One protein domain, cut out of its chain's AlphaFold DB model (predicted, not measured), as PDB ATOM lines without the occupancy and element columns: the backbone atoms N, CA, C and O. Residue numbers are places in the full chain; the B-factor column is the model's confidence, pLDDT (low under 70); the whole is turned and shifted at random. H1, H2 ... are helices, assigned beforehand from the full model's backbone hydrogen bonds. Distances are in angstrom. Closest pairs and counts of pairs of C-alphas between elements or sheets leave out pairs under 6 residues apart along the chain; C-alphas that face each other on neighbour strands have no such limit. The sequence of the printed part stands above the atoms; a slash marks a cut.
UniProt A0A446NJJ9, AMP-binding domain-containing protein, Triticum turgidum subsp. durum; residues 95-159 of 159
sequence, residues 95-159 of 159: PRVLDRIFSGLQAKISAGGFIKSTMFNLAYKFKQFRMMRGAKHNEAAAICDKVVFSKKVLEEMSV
ATOM      1  N   PRO A  95     -12.113  57.501  28.066       90.88
ATOM      2  CA  PRO A  95     -11.767  57.240  29.470       90.88
ATOM      3  C   PRO A  95     -12.717  57.901  30.474       90.88
ATOM      4  O   PRO A  95     -13.254  57.242  31.355       90.88
ATOM      5  N   ARG A  96     -13.062  59.174  30.250       87.94
ATOM      6  CA  ARG A  96     -13.977  59.924  31.123       87.94
ATOM      7  C   ARG A  96     -15.376  59.303  31.241       87.94
ATOM      8  O   ARG A  96     -16.015  59.422  32.285       87.94
ATOM      9  N   VAL A  97     -15.880  58.687  30.171       86.81
ATOM     10  CA  VAL A  97     -17.187  58.011  30.183       86.81
ATOM     11  C   VAL A  97     -17.080  56.682  30.922       86.81
ATOM     12  O   VAL A  97     -17.940  56.393  31.752       86.81
ATOM     13  N   LEU A  98     -16.001  55.925  30.699       89.00
ATOM     14  CA  LEU A  98     -15.716  54.699  31.449       89.00
ATOM     15  C   LEU A  98     -15.612  54.974  32.953       89.00
ATOM     16  O   LEU A  98     -16.266  54.288  33.734       89.00
ATOM     17  N   ASP A  99     -14.897  56.027  33.355       89.75
ATOM     18  CA  ASP A  99     -14.764  56.434  34.759       89.75
ATOM     19  C   ASP A  99     -16.117  56.774  35.388       89.75
ATOM     20  O   ASP A  99     -16.390  56.431  36.541       89.75
ATOM     21  N   ARG A 100     -16.998  57.437  34.629       85.25
ATOM     22  CA  ARG A 100     -18.345  57.795  35.086       85.25
ATOM     23  C   ARG A 100     -19.216  56.556  35.275       85.25
ATOM     24  O   ARG A 100     -19.891  56.450  36.299       85.25
ATOM     25  N   ILE A 101     -19.195  55.630  34.315       84.56
ATOM     26  CA  ILE A 101     -19.916  54.353  34.402       84.56
ATOM     27  C   ILE A 101     -19.395  53.551  35.598       84.56
ATOM     28  O   ILE A 101     -20.189  53.091  36.417       84.56
ATOM     29  N   PHE A 102     -18.073  53.448  35.744       86.88
ATOM     30  CA  PHE A 102     -17.424  52.750  36.849       86.88
ATOM     31  C   PHE A 102     -17.792  53.353  38.207       86.88
ATOM     32  O   PHE A 102     -18.232  52.636  39.101       86.88
ATOM     33  N   SER A 103     -17.691  54.675  38.354       87.38
ATOM     34  CA  SER A 103     -18.043  55.373  39.597       87.38
ATOM     35  C   SER A 103     -19.522  55.194  39.947       87.38
ATOM     36  O   SER A 103     -19.864  54.948  41.103       87.38
ATOM     37  N   GLY A 104     -20.405  55.263  38.945       84.38
ATOM     38  CA  GLY A 104     -21.835  55.015  39.121       84.38
ATOM     39  C   GLY A 104     -22.133  53.579  39.557       84.38
ATOM     40  O   GLY A 104     -22.942  53.367  40.460       84.38
ATOM     41  N   LEU A 105     -21.451  52.593  38.970       83.81
ATOM     42  CA  LEU A 105     -21.544  51.189  39.369       83.81
ATOM     43  C   LEU A 105     -21.041  50.989  40.808       83.81
ATOM     44  O   LEU A 105     -21.736  50.381  41.619       83.81
ATOM     45  N   GLN A 106     -19.885  51.554  41.156       85.81
ATOM     46  CA  GLN A 106     -19.290  51.435  42.488       85.81
ATOM     47  C   GLN A 106     -20.176  52.048  43.581       85.81
ATOM     48  O   GLN A 106     -20.308  51.471  44.665       85.81
ATOM     49  N   ALA A 107     -20.817  53.186  43.297       86.62
ATOM     50  CA  ALA A 107     -21.767  53.813  44.210       86.62
ATOM     51  C   ALA A 107     -22.979  52.902  44.467       86.62
ATOM     52  O   ALA A 107     -23.334  52.674  45.622       86.62
ATOM     53  N   LYS A 108     -23.550  52.303  43.410       82.44
ATOM     54  CA  LYS A 108     -24.663  51.340  43.530       82.44
ATOM     55  C   LYS A 108     -24.265  50.090  44.312       82.44
ATOM     56  O   LYS A 108     -25.009  49.631  45.173       82.44
ATOM     57  N   ILE A 109     -23.069  49.559  44.058       84.44
ATOM     58  CA  ILE A 109     -22.539  48.402  44.790       84.44
ATOM     59  C   ILE A 109     -22.392  48.707  46.278       84.44
ATOM     60  O   ILE A 109     -22.774  47.893  47.117       84.44
ATOM     61  N   SER A 110     -21.875  49.891  46.602       83.75
ATOM     62  CA  SER A 110     -21.666  50.316  47.987       83.75
ATOM     63  C   SER A 110     -22.987  50.576  48.722       83.75
ATOM     64  O   SER A 110     -23.083  50.273  49.909       83.75
ATOM     65  N   ALA A 111     -24.020  51.059  48.021       85.12
ATOM     66  CA  ALA A 111     -25.357  51.255  48.583       85.12
ATOM     67  C   ALA A 111     -26.057  49.932  48.950       85.12
ATOM     68  O   ALA A 111     -26.795  49.879  49.929       85.12
ATOM     69  N   GLY A 112     -25.771  48.836  48.236       77.69
ATOM     70  CA  GLY A 112     -26.375  47.516  48.476       77.69
ATOM     71  C   GLY A 112     -25.987  46.821  49.795       77.69
ATOM     72  O   GLY A 112     -26.433  45.699  50.045       77.69
ATOM     73  N   GLY A 113     -25.152  47.443  50.633       85.69
ATOM     74  CA  GLY A 113     -24.707  46.907  51.921       85.69
ATOM     75  C   GLY A 113     -23.563  45.889  51.824       85.69
ATOM     76  O   GLY A 113     -23.160  45.444  50.746       85.69
ATOM     77  N   PHE A 114     -23.022  45.500  52.984       85.06
ATOM     78  CA  PHE A 114     -21.799  44.690  53.075       85.06
ATOM     79  C   PHE A 114     -21.918  43.324  52.379       85.06
ATOM     80  O   PHE A 114     -20.996  42.900  51.680       85.06
ATOM     81  N   ILE A 115     -23.064  42.652  52.524       84.00
ATOM     82  CA  ILE A 115     -23.285  41.307  51.973       84.00
ATOM     83  C   ILE A 115     -23.340  41.348  50.440       84.00
ATOM     84  O   ILE A 115     -22.598  40.611  49.786       84.00
ATOM     85  N   LYS A 116     -24.159  42.236  49.850       80.75
ATOM     86  CA  LYS A 116     -24.286  42.344  48.385       80.75
ATOM     87  C   LYS A 116     -22.980  42.819  47.744       80.75
ATOM     88  O   LYS A 116     -22.553  42.243  46.747       80.75
ATOM     89  N   SER A 117     -22.306  43.799  48.352       84.38
ATOM     90  CA  SER A 117     -21.008  44.291  47.875       84.38
ATOM     91  C   SER A 117     -19.931  43.201  47.897       84.38
ATOM     92  O   SER A 117     -19.221  42.999  46.910       84.38
ATOM     93  N   THR A 118     -19.840  42.423  48.980       86.94
ATOM     94  CA  THR A 118     -18.874  41.314  49.080       86.94
ATOM     95  C   THR A 118     -19.156  40.228  48.043       86.94
ATOM     96  O   THR A 118     -18.232  39.765  47.372       86.94
ATOM     97  N   MET A 119     -20.427  39.861  47.857       87.44
ATOM     98  CA  MET A 119     -20.839  38.872  46.857       87.44
ATOM     99  C   MET A 119     -20.523  39.332  45.428       87.44
ATOM    100  O   MET A 119     -19.966  38.554  44.652       87.44
ATOM    101  N   PHE A 120     -20.809  40.596  45.094       88.31
ATOM    102  CA  PHE A 120     -20.468  41.178  43.794       88.31
ATOM    103  C   PHE A 120     -18.958  41.129  43.540       88.31
ATOM    104  O   PHE A 120     -18.516  40.640  42.502       88.31
ATOM    105  N   ASN A 121     -18.155  41.571  44.510       87.94
ATOM    106  CA  ASN A 121     -16.699  41.597  44.384       87.94
ATOM    107  C   ASN A 121     -16.097  40.193  44.234       87.94
ATOM    108  O   ASN A 121     -15.159  40.005  43.455       87.94
ATOM    109  N   LEU A 122     -16.630  39.201  44.951       90.00
ATOM    110  CA  LEU A 122     -16.193  37.810  44.827       90.00
ATOM    111  C   LEU A 122     -16.536  37.240  43.444       90.00
ATOM    112  O   LEU A 122     -15.667  36.670  42.783       90.00
ATOM    113  N   ALA A 123     -17.774  37.443  42.988       90.06
ATOM    114  CA  ALA A 123     -18.227  37.018  41.667       90.06
ATOM    115  C   ALA A 123     -17.410  37.676  40.544       90.06
ATOM    116  O   ALA A 123     -17.005  37.005  39.594       90.06
ATOM    117  N   TYR A 124     -17.111  38.972  40.679       89.88
ATOM    118  CA  TYR A 124     -16.296  39.723  39.729       89.88
ATOM    119  C   TYR A 124     -14.870  39.170  39.650       89.88
ATOM    120  O   TYR A 124     -14.403  38.836  38.561       89.88
ATOM    121  N   LYS A 125     -14.203  38.978  40.798       91.44
ATOM    122  CA  LYS A 125     -12.852  38.390  40.853       91.44
ATOM    123  C   LYS A 125     -12.812  36.993  40.237       91.44
ATOM    124  O   LYS A 125     -11.876  36.676  39.506       91.44
ATOM    125  N   PHE A 126     -13.829  36.174  40.496       91.44
ATOM    126  CA  PHE A 126     -13.937  34.839  39.917       91.44
ATOM    127  C   PHE A 126     -14.075  34.881  38.389       91.44
ATOM    128  O   PHE A 126     -13.326  34.197  37.685       91.44
ATOM    129  N   LYS A 127     -14.982  35.717  37.865       90.94
ATOM    130  CA  LYS A 127     -15.171  35.890  36.416       90.94
ATOM    131  C   LYS A 127     -13.897  36.407  35.751       90.94
ATOM    132  O   LYS A 127     -13.442  35.814  34.775       90.94
ATOM    133  N   GLN A 128     -13.279  37.441  36.322       91.69
ATOM    134  CA  GLN A 128     -12.032  38.018  35.822       91.69
ATOM    135  C   GLN A 128     -10.905  36.977  35.782       91.69
ATOM    136  O   GLN A 128     -10.209  36.868  34.774       91.69
ATOM    137  N   PHE A 129     -10.748  36.170  36.835       92.44
ATOM    138  CA  PHE A 129      -9.742  35.109  36.878       92.44
ATOM    139  C   PHE A 129      -9.923  34.089  35.746       92.44
ATOM    140  O   PHE A 129      -8.946  33.710  35.103       92.44
ATOM    141  N   ARG A 130     -11.159  33.663  35.458       92.06
ATOM    142  CA  ARG A 130     -11.421  32.709  34.367       92.06
ATOM    143  C   ARG A 130     -11.235  33.338  32.987       92.06
ATOM    144  O   ARG A 130     -10.647  32.688  32.126       92.06
ATOM    145  N   MET A 131     -11.638  34.596  32.799       90.81
ATOM    146  CA  MET A 131     -11.393  35.331  31.550       90.81
ATOM    147  C   MET A 131      -9.895  35.494  31.265       90.81
ATOM    148  O   MET A 131      -9.459  35.244  30.146       90.81
ATOM    149  N   MET A 132      -9.078  35.807  32.278       90.75
ATOM    150  CA  MET A 132      -7.616  35.890  32.121       90.75
ATOM    151  C   MET A 132      -6.964  34.550  31.748       90.75
ATOM    152  O   MET A 132      -5.867  34.537  31.200       90.75
ATOM    153  N   ARG A 133      -7.629  33.416  32.011       91.00
ATOM    154  CA  ARG A 133      -7.179  32.076  31.594       91.00
ATOM    155  C   ARG A 133      -7.736  31.648  30.230       91.00
ATOM    156  O   ARG A 133      -7.605  30.483  29.872       91.00
ATOM    157  N   GLY A 134      -8.349  32.571  29.487       86.00
ATOM    158  CA  GLY A 134      -8.844  32.346  28.128       86.00
ATOM    159  C   GLY A 134     -10.295  31.870  28.035       86.00
ATOM    160  O   GLY A 134     -10.744  31.541  26.942       86.00
ATOM    161  N   ALA A 135     -11.048  31.828  29.142       86.94
ATOM    162  CA  ALA A 135     -12.476  31.523  29.068       86.94
ATOM    163  C   ALA A 135     -13.241  32.675  28.398       86.94
ATOM    164  O   ALA A 135     -13.037  33.844  28.740       86.94
ATOM    165  N   LYS A 136     -14.167  32.345  27.490       82.50
ATOM    166  CA  LYS A 136     -15.050  33.333  26.858       82.50
ATOM    167  C   LYS A 136     -15.936  34.019  27.902       82.50
ATOM    168  O   LYS A 136     -16.242  33.446  28.948       82.50
ATOM    169  N   HIS A 137     -16.373  35.246  27.620       79.56
ATOM    170  CA  HIS A 137     -17.127  36.070  28.573       79.56
ATOM    171  C   HIS A 137     -18.388  35.379  29.124       79.56
ATOM    172  O   HIS A 137     -18.664  35.468  30.320       79.56
ATOM    173  N   ASN A 138     -19.117  34.667  28.261       79.06
ATOM    174  CA  ASN A 138     -20.332  33.902  28.563       79.06
ATOM    175  C   ASN A 138     -20.074  32.598  29.347       79.06
ATOM    176  O   ASN A 138     -20.957  32.104  30.045       79.06
ATOM    177  N   GLU A 139     -18.871  32.036  29.255       82.88
ATOM    178  CA  GLU A 139     -18.487  30.779  29.911       82.88
ATOM    179  C   GLU A 139     -17.740  31.010  31.232       82.88
ATOM    180  O   GLU A 139     -17.738  30.158  32.132       82.88
ATOM    181  N   ALA A 140     -17.110  32.179  31.367       82.31
ATOM    182  CA  ALA A 140     -16.244  32.518  32.483       82.31
ATOM    183  C   ALA A 140     -16.970  32.449  33.831       82.31
ATOM    184  O   ALA A 140     -16.386  31.969  34.800       82.31
ATOM    185  N   ALA A 141     -18.243  32.842  33.912       82.75
ATOM    186  CA  ALA A 141     -18.994  32.749  35.160       82.75
ATOM    187  C   ALA A 141     -20.505  32.574  34.951       82.75
ATOM    188  O   ALA A 141     -21.290  33.273  35.578       82.75
ATOM    189  N   ALA A 142     -20.924  31.597  34.140       80.50
ATOM    190  CA  ALA A 142     -22.333  31.386  33.771       80.50
ATOM    191  C   ALA A 142     -23.331  31.364  34.954       80.50
ATOM    192  O   ALA A 142     -24.462  31.830  34.826       80.50
ATOM    193  N   ILE A 143     -22.924  30.842  36.120       79.62
ATOM    194  CA  ILE A 143     -23.751  30.852  37.339       79.62
ATOM    195  C   ILE A 143     -23.812  32.262  37.945       79.62
ATOM    196  O   ILE A 143     -24.898  32.763  38.230       79.62
ATOM    197  N   CYS A 144     -22.667  32.932  38.104       80.12
ATOM    198  CA  CYS A 144     -22.618  34.309  38.603       80.12
ATOM    199  C   CYS A 144     -23.331  35.285  37.660       80.12
ATOM    200  O   CYS A 144     -23.965  36.222  38.129       80.12
ATOM    201  N   ASP A 145     -23.286  35.047  36.351       79.62
ATOM    202  CA  ASP A 145     -23.971  35.853  35.339       79.62
ATOM    203  C   ASP A 145     -25.492  35.798  35.504       79.62
ATOM    204  O   ASP A 145     -26.172  36.814  35.377       79.62
ATOM    205  N   LYS A 146     -26.031  34.633  35.880       79.31
ATOM    206  CA  LYS A 146     -27.464  34.462  36.155       79.31
ATOM    207  C   LYS A 146     -27.885  34.977  37.531       79.31
ATOM    208  O   LYS A 146     -29.000  35.476  37.673       79.31
ATOM    209  N   VAL A 147     -27.031  34.836  38.544       77.56
ATOM    210  CA  VAL A 147     -27.407  35.099  39.944       77.56
ATOM    211  C   VAL A 147     -26.989  36.488  40.416       77.56
ATOM    212  O   VAL A 147     -27.767  37.143  41.089       77.56
ATOM    213  N   VAL A 148     -25.787  36.950  40.079       79.31
ATOM    214  CA  VAL A 148     -25.198  38.192  40.611       79.31
ATOM    215  C   VAL A 148     -25.235  39.323  39.586       79.31
ATOM    216  O   VAL A 148     -25.525  40.459  39.944       79.31
ATOM    217  N   PHE A 149     -24.976  39.023  38.311       77.94
ATOM    218  CA  PHE A 149     -24.941  40.027  37.238       77.94
ATOM    219  C   PHE A 149     -26.257  40.136  36.454       77.94
ATOM    220  O   PHE A 149     -26.318  40.834  35.442       77.94
ATOM    221  N   SER A 150     -27.320  39.466  36.903       66.81
ATOM    222  CA  SER A 150     -28.621  39.565  36.250       66.81
ATOM    223  C   SER A 150     -29.301  40.901  36.550       66.81
ATOM    224  O   SER A 150     -29.146  41.490  37.621       66.81
ATOM    225  N   LYS A 151     -30.097  41.372  35.580       55.50
ATOM    226  CA  LYS A 151     -30.775  42.677  35.617       55.50
ATOM    227  C   LYS A 151     -31.569  42.905  36.909       55.50
ATOM    228  O   LYS A 151     -31.513  43.996  37.460       55.50
ATOM    229  N   LYS A 152     -32.224  41.857  37.427       51.12
ATOM    230  CA  LYS A 152     -33.002  41.912  38.674       51.12
ATOM    231  C   LYS A 152     -32.150  42.264  39.892       51.12
ATOM    232  O   LYS A 152     -32.555  43.111  40.671       51.12
ATOM    233  N   VAL A 153     -30.958  41.686  40.031       49.44
ATOM    234  CA  VAL A 153     -30.102  41.927  41.205       49.44
ATOM    235  C   VAL A 153     -29.462  43.315  41.165       49.44
ATOM    236  O   VAL A 153     -29.339  43.955  42.203       49.44
ATOM    237  N   LEU A 154     -29.132  43.826  39.976       51.16
ATOM    238  CA  LEU A 154     -28.636  45.197  39.805       51.16
ATOM    239  C   LEU A 154     -29.741  46.257  39.971       51.16
ATOM    240  O   LEU A 154     -29.455  47.353  40.453       51.16
ATOM    241  N   GLU A 155     -30.990  45.944  39.607       47.56
ATOM    242  CA  GLU A 155     -32.168  46.785  39.869       47.56
ATOM    243  C   GLU A 155     -32.603  46.731  41.353       47.56
ATOM    244  O   GLU A 155     -32.981  47.753  41.914       47.56
ATOM    245  N   GLU A 156     -32.457  45.599  42.046       42.72
ATOM    246  CA  GLU A 156     -32.729  45.442  43.492       42.72
ATOM    247  C   GLU A 156     -31.667  46.082  44.409       42.72
ATOM    248  O   GLU A 156     -31.802  46.094  45.634       42.72
ATOM    249  N   MET A 157     -30.579  46.593  43.837       41.97
ATOM    250  CA  MET A 157     -29.598  47.441  44.527       41.97
ATOM    251  C   MET A 157     -29.961  48.934  44.435       41.97
ATOM    252  O   MET A 157     -29.177  49.775  44.866       41.97
ATOM    253  N   SER A 158     -31.135  49.253  43.870       33.88
ATOM    254  CA  SER A 158     -31.685  50.611  43.710       33.88
ATOM    255  C   SER A 158     -32.765  50.977  44.736       33.88
ATOM    256  O   SER A 158     -33.449  51.979  44.533       33.88
ATOM    257  N   VAL A 159     -32.947  50.179  45.793       34.06
ATOM    258  CA  VAL A 159     -33.785  50.556  46.946       34.06
ATOM    259  C   VAL A 159     -32.886  50.944  48.104       34.06
ATOM    260  O   VAL A 159     -31.995  50.127  48.430       34.06
TER     261      VAL A 159
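Overview. This is residues 95 to 159 of the 159 residues of the protein "AMP-binding domain-containing protein" of Triticum turgidum subsp. durum (UniProt A0A446NJJ9). Two long helices, H2 and H1, make an open V with its corner at their tight link, and three short helices, H3, H4 and H5, fold back in a row along one side of H2 from its far end toward that corner. The first ten residues, 95 to 104 of H1, stick out as a free arm. The printed part has 65 residues with five named helices, in the order H1, H2, H3, H4, H5, and no named strand; the class is all helix. It is only just compact, close to loose, with a radius of gyration of the C-alphas of 12.5 A, and its C-alphas span 34 by 29 by 19 A.

Arrangement. The longest helix is H2, residues 113 to 132. H1, residues 95 to 111, forms a helical hairpin with H2. They run opposite ways at a steep tilt of 44 degrees. They touch through residues 109 to 110 of H1 and 116 to 120 of H2 alone; the closest C-alphas, those of Ile 109 and Ser 117, are 5.4 A apart. H3, residues 137 to 140, touches residues 127 to 131 of H2 alone, with the C-alphas of Arg 130 and Ala 140 closest at 5.2 A. H4, residues 142 to 147, is close to H2 but not clearly touching: the closest C-alphas, those of Ala 123 and Cys 144, are 6.0 A apart. H4 and H2 run opposite ways at a shallow tilt of 14 degrees. H5, residues 151 to 155, is close to H4 but not clearly touching, with the C-alphas of Val 147 and Val 153 closest at 7.4 A. H5 is apart from H2, and only just apart from H1, with closest C-alphas at 8.2 A. In H1, H2, H4 and H5 every O i to N i+4 pair is within hydrogen-bond range; H3 is too short for such a pair, and its 1 pair of O i to N i+3 is not within range.

Along the chain. H2 is 28.4 A long from first to last C-alpha and begins at C-alpha 113, (-24.707, 46.907, 51.921). H1 is 24.2 A long and begins at C-alpha 95, (-11.767, 57.240, 29.470). H3 measures 5.4 A, H4 8.8 A and H5 6.1 A. H5 ends at C-alpha 155, (-32.168, 46.785, 39.869).

Size, cuts and confidence. The two C-alphas farthest apart, those of Gly 134 and Val 159, are 36.2 A apart. Without the free residues 95 to 104, the body of 55 residues spans 36 by 17 by 16 A. The printed part has no cut, ends at the chain's last residue, Val 159, and has tight links between its successive helices. The mean pLDDT of the printed part is 79.6; residues 150 to 159 are under 70, and H5 has a mean of 51.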